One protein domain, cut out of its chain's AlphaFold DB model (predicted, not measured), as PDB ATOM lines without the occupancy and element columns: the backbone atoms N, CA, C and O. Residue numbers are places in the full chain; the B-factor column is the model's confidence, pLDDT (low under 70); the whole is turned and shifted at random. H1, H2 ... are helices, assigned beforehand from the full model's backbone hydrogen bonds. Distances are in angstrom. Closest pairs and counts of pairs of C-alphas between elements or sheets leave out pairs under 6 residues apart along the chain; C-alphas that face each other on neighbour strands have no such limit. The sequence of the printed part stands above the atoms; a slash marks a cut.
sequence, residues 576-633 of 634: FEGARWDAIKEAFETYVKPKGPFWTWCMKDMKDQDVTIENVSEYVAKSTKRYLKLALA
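Overview. This is residues 576 to 633 of the 634 residues of the protein "Hypothetical protein" of Symbiodinium sp. CCMP2592 (UniProt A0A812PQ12). Two long helices, H1 and H3, make a wide V: the second half of H1 meets the first residues of H3 at the corner, and the other ends of the two helices point away from it. The short helix H2 sits on the inner side of the V and crosses H3 steeply, and the link after H2 folds back to the corner, where H3 begins. The printed part has 58 residues with three named helices, in the order H1, H2, H3, and no named strand; the class is all helix, with 41 residues in the helices. The whole is compact, with a radius of gyration of the C-alphas of 11.2 A, and elongated in outline, spanning 39 by 21 by 16 A.

Arrangement. H1, residues 576 to 591, touches H3, residues 616 to 631, with its residues 584 to 591 alone, and H3 meets this touch with residues 616 to 620 alone. Their closest C-alphas, those of Phe 588 and Val 616, are 6.6 A apart. The lines of H1 and H3 stand at a steep tilt of 65 degrees, and the two run the same way. H2, residues 597 to 605, follows H1 after a tight link of 5 residues; H1 and H2 are near each other, with 5 pairs of C-alphas within 10 A. H2 touches H3, which takes part with residues 620 to 627 alone. The closest C-alphas of H2 and H3 are those of Cys 602 and Ser 623, 6.6 A apart. The two run opposite ways at a steep tilt of 64 degrees, and their centres are 9.8 A apart. In H2 and H3 every O i to N i+4 pair of the backbone is within hydrogen-bond range; in H1 it is 10 of 12.

Along the chain. H1 begins at Phe 576, with its C-alpha at (-1.211, 30.156, 101.853), and ends at Tyr 591, 23.4 A from first to last C-alpha. H2 runs from Pro 597, with its C-alpha at (27.326, 27.507, 101.460), to Asp 605 and is 12.5 A long. H3 runs from Val 616 to Ala 631, whose C-alpha is at (31.932, 18.250, 104.186), and is 21.7 A long. H1 and H3, of 16 residues each, are the longest helices.

Size, cuts and confidence. The two C-alphas farthest apart are those of Phe 576 and Ala 633, the first and last printed residues, at 38.7 A. The printed part has no cut. The link from H2 to H3, 10 residues, is short, and no link is long. The mean pLDDT of the printed part is 88.4, and residue 576 is the one printed residue under 70; the mean is 80 in H1, 92 in H2 and 95 in H3.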
ATOM      1  N   PHE A 576      -1.591  30.282 100.440       57.81
ATOM      2  CA  PHE A 576      -1.211  30.156 101.853       57.81
ATOM      3  C   PHE A 576       0.197  29.556 102.032       57.81
ATOM      4  O   PHE A 576       0.956  29.973 102.904       57.81
ATOM      5  N   GLU A 577       0.577  28.648 101.133       70.06
ATOM      6  CA  GLU A 577       1.887  27.997 101.061       70.06
ATOM      7  C   GLU A 577       3.041  28.988 100.885       70.06
ATOM      8  O   GLU A 577       4.053  28.868 101.571       70.06
ATOM      9  N   GLY A 578       2.884  30.016 100.041       77.31
ATOM     10  CA  GLY A 578       3.916  31.038  99.846       77.31
ATOM     11  C   GLY A 578       4.154  31.875 101.106       77.31
ATOM     12  O   GLY A 578       5.292  32.191 101.439       77.31
ATOM     13  N   ALA A 579       3.090  32.179 101.857       73.56
ATOM     14  CA  ALA A 579       3.204  32.867 103.145       73.56
ATOM     15  C   ALA A 579       3.806  31.964 104.242       73.56
ATOM     16  O   ALA A 579       4.581  32.446 105.068       73.56
ATOM     17  N   ARG A 580       3.502  30.656 104.228       75.25
ATOM     18  CA  ARG A 580       4.154  29.654 105.090       75.25
ATOM     19  C   ARG A 580       5.654  29.553 104.783       75.25
ATOM     20  O   ARG A 580       6.447  29.529 105.719       75.25
ATOM     21  N   TRP A 581       6.046  29.543 103.509       83.06
ATOM     22  CA  TRP A 581       7.451  29.508 103.089       83.06
ATOM     23  C   TRP A 581       8.227  30.773 103.466       83.06
ATOM     24  O   TRP A 581       9.328  30.651 104.002       83.06
ATOM     25  N   ASP A 582       7.653  31.966 103.268       83.69
ATOM     26  CA  ASP A 582       8.261  33.226 103.724       83.69
ATOM     27  C   ASP A 582       8.512  33.202 105.248       83.69
ATOM     28  O   ASP A 582       9.614  33.516 105.695       83.69
ATOM     29  N   ALA A 583       7.536  32.747 106.047       81.31
ATOM     30  CA  ALA A 583       7.659  32.669 107.508       81.31
ATOM     31  C   ALA A 583       8.656  31.593 107.992       81.31
ATOM     32  O   ALA A 583       9.396  31.819 108.950       81.31
ATOM     33  N   ILE A 584       8.712  30.433 107.326       78.12
ATOM     34  CA  ILE A 584       9.722  29.393 107.590       78.12
ATOM     35  C   ILE A 584      11.126  29.919 107.268       78.12
ATOM     36  O   ILE A 584      12.063  29.667 108.027       78.12
ATOM     37  N   LYS A 585      11.279  30.679 106.177       84.56
ATOM     38  CA  LYS A 585      12.552  31.298 105.796       84.56
ATOM     39  C   LYS A 585      12.981  32.377 106.792       84.56
ATOM     40  O   LYS A 585      14.134  32.359 107.207       84.56
ATOM     41  N   GLU A 586      12.078  33.266 107.210       86.56
ATOM     42  CA  GLU A 586      12.354  34.285 108.239       86.56
ATOM     43  C   GLU A 586      12.788  33.629 109.561       86.56
ATOM     44  O   GLU A 586      13.787  34.036 110.151       86.56
ATOM     45  N   ALA A 587      12.119  32.549 109.981       81.12
ATOM     46  CA  ALA A 587      12.551  31.761 111.135       81.12
ATOM     47  C   ALA A 587      13.948  31.142 110.927       81.12
ATOM     48  O   ALA A 587      14.791  31.219 111.820       81.12
ATOM     49  N   PHE A 588      14.233  30.569 109.753       85.00
ATOM     50  CA  PHE A 588      15.534  29.964 109.438       85.00
ATOM     51  C   PHE A 588      16.676  31.006 109.402       85.00
ATOM     52  O   PHE A 588      17.767  30.714 109.896       85.00
ATOM     53  N   GLU A 589      16.416  32.242 108.946       88.69
ATOM     54  CA  GLU A 589      17.372  33.372 108.988       88.69
ATOM     55  C   GLU A 589      17.793  33.749 110.426       88.69
ATOM     56  O   GLU A 589      18.874  34.307 110.610       88.69
ATOM     57  N   THR A 590      17.011  33.390 111.458       87.81
ATOM     58  CA  THR A 590      17.407  33.595 112.870       87.81
ATOM     59  C   THR A 590      18.379  32.540 113.411       87.81
ATOM     60  O   THR A 590      19.130  32.832 114.341       87.81
ATOM     61  N   TYR A 591      18.402  31.330 112.837       84.56
ATOM     62  CA  TYR A 591      19.254  30.222 113.298       84.56
ATOM     63  C   TYR A 591      20.539  30.056 112.479       84.56
ATOM     64  O   TYR A 591      21.524  29.518 112.983       84.56
ATOM     65  N   VAL A 592      20.541  30.484 111.213       85.50
ATOM     66  CA  VAL A 592      21.670  30.299 110.292       85.50
ATOM     67  C   VAL A 592      21.980  31.613 109.583       85.50
ATOM     68  O   VAL A 592      21.105  32.204 108.959       85.50
ATOM     69  N   LYS A 593      23.247  32.056 109.626       82.81
ATOM     70  CA  LYS A 593      23.679  33.272 108.918       82.81
ATOM     71  C   LYS A 593      23.373  33.140 107.411       82.81
ATOM     72  O   LYS A 593      23.876  32.201 106.781       82.81
ATOM     73  N   PRO A 594      22.590  34.057 106.811       74.88
ATOM     74  CA  PRO A 594      22.244  33.966 105.398       74.88
ATOM     75  C   PRO A 594      23.477  34.131 104.498       74.88
ATOM     76  O   PRO A 594      24.453  34.783 104.868       74.88
ATOM     77  N   LYS A 595      23.394  33.583 103.277       78.19
ATOM     78  CA  LYS A 595      24.421  33.615 102.204       78.19
ATOM     79  C   LYS A 595      25.641  32.679 102.359       78.19
ATOM     80  O   LYS A 595      26.500  32.697 101.485       78.19
ATOM     81  N   GLY A 596      25.727  31.834 103.391       87.31
ATOM     82  CA  GLY A 596      26.769  30.790 103.469       87.31
ATOM     83  C   GLY A 596      26.521  29.580 102.537       87.31
ATOM     84  O   GLY A 596      25.381  29.347 102.138       87.31
ATOM     85  N   PRO A 597      27.531  28.736 102.242       91.00
ATOM     86  CA  PRO A 597      27.326  27.507 101.460       91.00
ATOM     87  C   PRO A 597      26.391  26.511 102.175       91.00
ATOM     88  O   PRO A 597      25.552  25.870 101.538       91.00
ATOM     89  N   PHE A 598      26.457  26.456 103.510       92.88
ATOM     90  CA  PHE A 598      25.502  25.731 104.353       92.88
ATOM     91  C   PHE A 598      24.063  26.254 104.189       92.88
ATOM     92  O   PHE A 598      23.137  25.462 104.039       92.88
ATOM     93  N   TRP A 599      23.876  27.579 104.119       92.69
ATOM     94  CA  TRP A 599      22.567  28.200 103.880       92.69
ATOM     95  C   TRP A 599      21.962  27.738 102.549       92.69
ATOM     96  O   TRP A 599      20.813  27.303 102.504       92.69
ATOM     97  N   THR A 600      22.742  27.775 101.462       91.88
ATOM     98  CA  THR A 600      22.283  27.301 100.143       91.88
ATOM     99  C   THR A 600      22.011  25.798 100.102       91.88
ATOM    100  O   THR A 600      21.109  25.373  99.384       91.88
ATOM    101  N   TRP A 601      22.746  24.998 100.881       94.56
ATOM    102  CA  TRP A 601      22.510  23.559 100.997       94.56
ATOM    103  C   TRP A 601      21.201  23.270 101.750       94.56
ATOM    104  O   TRP A 601      20.348  22.544 101.241       94.56
ATOM    105  N   CYS A 602      20.973  23.921 102.895       91.62
ATOM    106  CA  CYS A 602      19.724  23.788 103.643       91.62
ATOM    107  C   CYS A 602      18.506  24.274 102.858       91.62
ATOM    108  O   CYS A 602      17.514  23.562 102.824       91.62
ATOM    109  N   MET A 603      18.574  25.423 102.178       91.69
ATOM    110  CA  MET A 603      17.467  25.919 101.342       91.69
ATOM    111  C   MET A 603      17.143  25.004 100.140       91.69
ATOM    112  O   MET A 603      16.132  25.223  99.471       91.69
ATOM    113  N   LYS A 604      17.978  23.989  99.865       93.19
ATOM    114  CA  LYS A 604      17.675  22.884  98.949       93.19
ATOM    115  C   LYS A 604      17.052  21.697  99.698       93.19
ATOM    116  O   LYS A 604      15.911  21.369  99.404       93.19
ATOM    117  N   ASP A 605      17.733  21.146 100.708       92.50
ATOM    118  CA  ASP A 605      17.277  20.002 101.536       92.50
ATOM    119  C   ASP A 605      15.924  20.273 102.254       92.50
ATOM    120  O   ASP A 605      15.157  19.345 102.504       92.50
ATOM    121  N   MET A 606      15.566  21.549 102.486       91.19
ATOM    122  CA  MET A 606      14.249  21.986 102.983       91.19
ATOM    123  C   MET A 606      13.108  21.790 101.983       91.19
ATOM    124  O   MET A 606      11.973  21.634 102.417       91.19
ATOM    125  N   LYS A 607      13.357  21.849 100.667       88.31
ATOM    126  CA  LYS A 607      12.294  21.658  99.660       88.31
ATOM    127  C   LYS A 607      11.800  20.215  99.620       88.31
ATOM    128  O   LYS A 607      10.647  19.980  99.283       88.31
ATOM    129  N   ASP A 608      12.673  19.290 100.001       90.88
ATOM    130  CA  ASP A 608      12.455  17.848  99.946       90.88
ATOM    131  C   ASP A 608      11.897  17.289 101.280       90.88
ATOM    132  O   ASP A 608      11.809  16.074 101.455       90.88
ATOM    133  N   GLN A 609      11.553  18.153 102.252       89.62
ATOM    134  CA  GLN A 609      11.107  17.785 103.606       89.62
ATOM    135  C   GLN A 609       9.981  18.696 104.131       89.62
ATOM    136  O   GLN A 609      10.029  19.914 103.987       89.62
ATOM    137  N   ASP A 610       9.010  18.112 104.844       90.25
ATOM    138  CA  ASP A 610       7.889  18.821 105.485       90.25
ATOM    139  C   ASP A 610       8.316  19.654 106.710       90.25
ATOM    140  O   ASP A 610       8.012  19.344 107.866       90.25
ATOM    141  N   VAL A 611       9.025  20.757 106.471       91.00
ATOM    142  CA  VAL A 611       9.384  21.699 107.535       91.00
ATOM    143  C   VAL A 611       8.147  22.504 107.960       91.00
ATOM    144  O   VAL A 611       7.420  23.089 107.149       91.00
ATOM    145  N   THR A 612       7.899  22.551 109.267       93.06
ATOM    146  CA  THR A 612       6.946  23.456 109.927       93.06
ATOM    147  C   THR A 612       7.721  24.494 110.733       93.06
ATOM    148  O   THR A 612       8.871  24.254 111.089       93.06
ATOM    149  N   ILE A 613       7.099  25.637 111.053       88.19
ATOM    150  CA  ILE A 613       7.730  26.703 111.862       88.19
ATOM    151  C   ILE A 613       8.210  26.158 113.223       88.19
ATOM    152  O   ILE A 613       9.280  26.526 113.697       88.19
ATOM    153  N   GLU A 614       7.447  25.234 113.806       91.69
ATOM    154  CA  GLU A 614       7.744  24.560 115.076       91.69
ATOM    155  C   GLU A 614       8.981  23.647 114.979       91.69
ATOM    156  O   GLU A 614       9.781  23.591 115.909       91.69
ATOM    157  N   ASN A 615       9.193  23.005 113.823       92.50
ATOM    158  CA  ASN A 615      10.273  22.040 113.604       92.50
ATOM    159  C   ASN A 615      11.551  22.653 112.991       92.50
ATOM    160  O   ASN A 615      12.512  21.917 112.751       92.50
ATOM    161  N   VAL A 616      11.605  23.970 112.732       91.88
ATOM    162  CA  VAL A 616      12.772  24.621 112.087       91.88
ATOM    163  C   VAL A 616      14.062  24.387 112.878       91.88
ATOM    164  O   VAL A 616      15.088  24.089 112.276       91.88
ATOM    165  N   SER A 617      14.029  24.473 114.209       90.62
ATOM    166  CA  SER A 617      15.213  24.298 115.066       90.62
ATOM    167  C   SER A 617      15.766  22.867 115.029       90.62
ATOM    168  O   SER A 617      16.974  22.669 114.872       90.62
ATOM    169  N   GLU A 618      14.895  21.854 115.094       94.50
ATOM    170  CA  GLU A 618      15.288  20.457 114.894       94.50
ATOM    171  C   GLU A 618      15.834  20.215 113.488       94.50
ATOM    172  O   GLU A 618      16.833  19.508 113.329       94.50
ATOM    173  N   TYR A 619      15.182  20.788 112.474       95.38
ATOM    174  CA  TYR A 619      15.622  20.688 111.091       95.38
ATOM    175  C   TYR A 619      17.027  21.289 110.926       95.38
ATOM    176  O   TYR A 619      17.907  20.592 110.427       95.38
ATOM    177  N   VAL A 620      17.291  22.499 111.443       93.50
ATOM    178  CA  VAL A 620      18.639  23.108 111.476       93.50
ATOM    179  C   VAL A 620      19.643  22.125 112.080       93.50
ATOM    180  O   VAL A 620      20.655  21.824 111.453       93.50
ATOM    181  N   ALA A 621      19.364  21.564 113.261       93.81
ATOM    182  CA  ALA A 621      20.289  20.665 113.953       93.81
ATOM    183  C   ALA A 621      20.548  19.343 113.200       93.81
ATOM    184  O   ALA A 621      21.681  18.846 113.183       93.81
ATOM    185  N   LYS A 622      19.522  18.769 112.559       96.31
ATOM    186  CA  LYS A 622      19.631  17.577 111.697       96.31
ATOM    187  C   LYS A 622      20.448  17.893 110.437       96.31
ATOM    188  O   LYS A 622      21.351  17.134 110.079       96.31
ATOM    189  N   SER A 623      20.199  19.045 109.828       94.25
ATOM    190  CA  SER A 623      20.845  19.507 108.602       94.25
ATOM    191  C   SER A 623      22.296  19.944 108.802       94.25
ATOM    192  O   SER A 623      23.134  19.592 107.976       94.25
ATOM    193  N   THR A 624      22.658  20.565 109.930       94.31
ATOM    194  CA  THR A 624      24.066  20.811 110.299       94.31
ATOM    195  C   THR A 624      24.850  19.500 110.374       94.31
ATOM    196  O   THR A 624      25.948  19.406 109.830       94.31
ATOM    197  N   LYS A 625      24.279  18.448 110.982       96.12
ATOM    198  CA  LYS A 625      24.923  17.124 111.070       96.12
ATOM    199  C   LYS A 625      25.080  16.458 109.696       96.12
ATOM    200  O   LYS A 625      26.139  15.892 109.428       96.12
ATOM    201  N   ARG A 626      24.070  16.543 108.817       96.19
ATOM    202  CA  ARG A 626      24.167  16.060 107.422       96.19
ATOM    203  C   ARG A 626      25.245  16.817 106.638       96.19
ATOM    204  O   ARG A 626      26.099  16.180 106.031       96.19
ATOM    205  N   TYR A 627      25.236  18.148 106.695       95.50
ATOM    206  CA  TYR A 627      26.188  18.996 105.978       95.50
ATOM    207  C   TYR A 627      27.630  18.767 106.437       95.50
ATOM    208  O   TYR A 627      28.499  18.566 105.597       95.50
ATOM    209  N   LEU A 628      27.884  18.702 107.750       95.06
ATOM    210  CA  LEU A 628      29.211  18.371 108.280       95.06
ATOM    211  C   LEU A 628      29.664  16.965 107.862       95.06
ATOM    212  O   LEU A 628      30.823  16.791 107.509       95.06
ATOM    213  N   LYS A 629      28.765  15.971 107.829       97.06
ATOM    214  CA  LYS A 629      29.109  14.624 107.344       97.06
ATOM    215  C   LYS A 629      29.458  14.605 105.848       97.06
ATOM    216  O   LYS A 629      30.321  13.830 105.457       97.06
ATOM    217  N   LEU A 630      28.818  15.442 105.028       95.56
ATOM    218  CA  LEU A 630      29.172  15.609 103.613       95.56
ATOM    219  C   LEU A 630      30.494  16.375 103.445       95.56
ATOM    220  O   LEU A 630      31.328  15.968 102.650       95.56
ATOM    221  N   ALA A 631      30.713  17.437 104.223       93.25
ATOM    222  CA  ALA A 631      31.932  18.250 104.186       93.25
ATOM    223  C   ALA A 631      33.176  17.556 104.781       93.25
ATOM    224  O   ALA A 631      34.281  18.039 104.585       93.25
ATOM    225  N   LEU A 632      32.997  16.444 105.505       94.94
ATOM    226  CA  LEU A 632      34.062  15.540 105.969       94.94
ATOM    227  C   LEU A 632      34.245  14.306 105.061       94.94
ATOM    228  O   LEU A 632      35.055  13.435 105.367       94.94
ATOM    229  N   ALA A 633      33.462  14.201 103.982       93.69
ATOM    230  CA  ALA A 633      33.548  13.147 102.968       93.69
ATOM    231  C   ALA A 633      33.999  13.690 101.592       93.69
ATOM    232  O   ALA A 633      33.907  12.977 100.591       93.69
TER     233      ALA A 633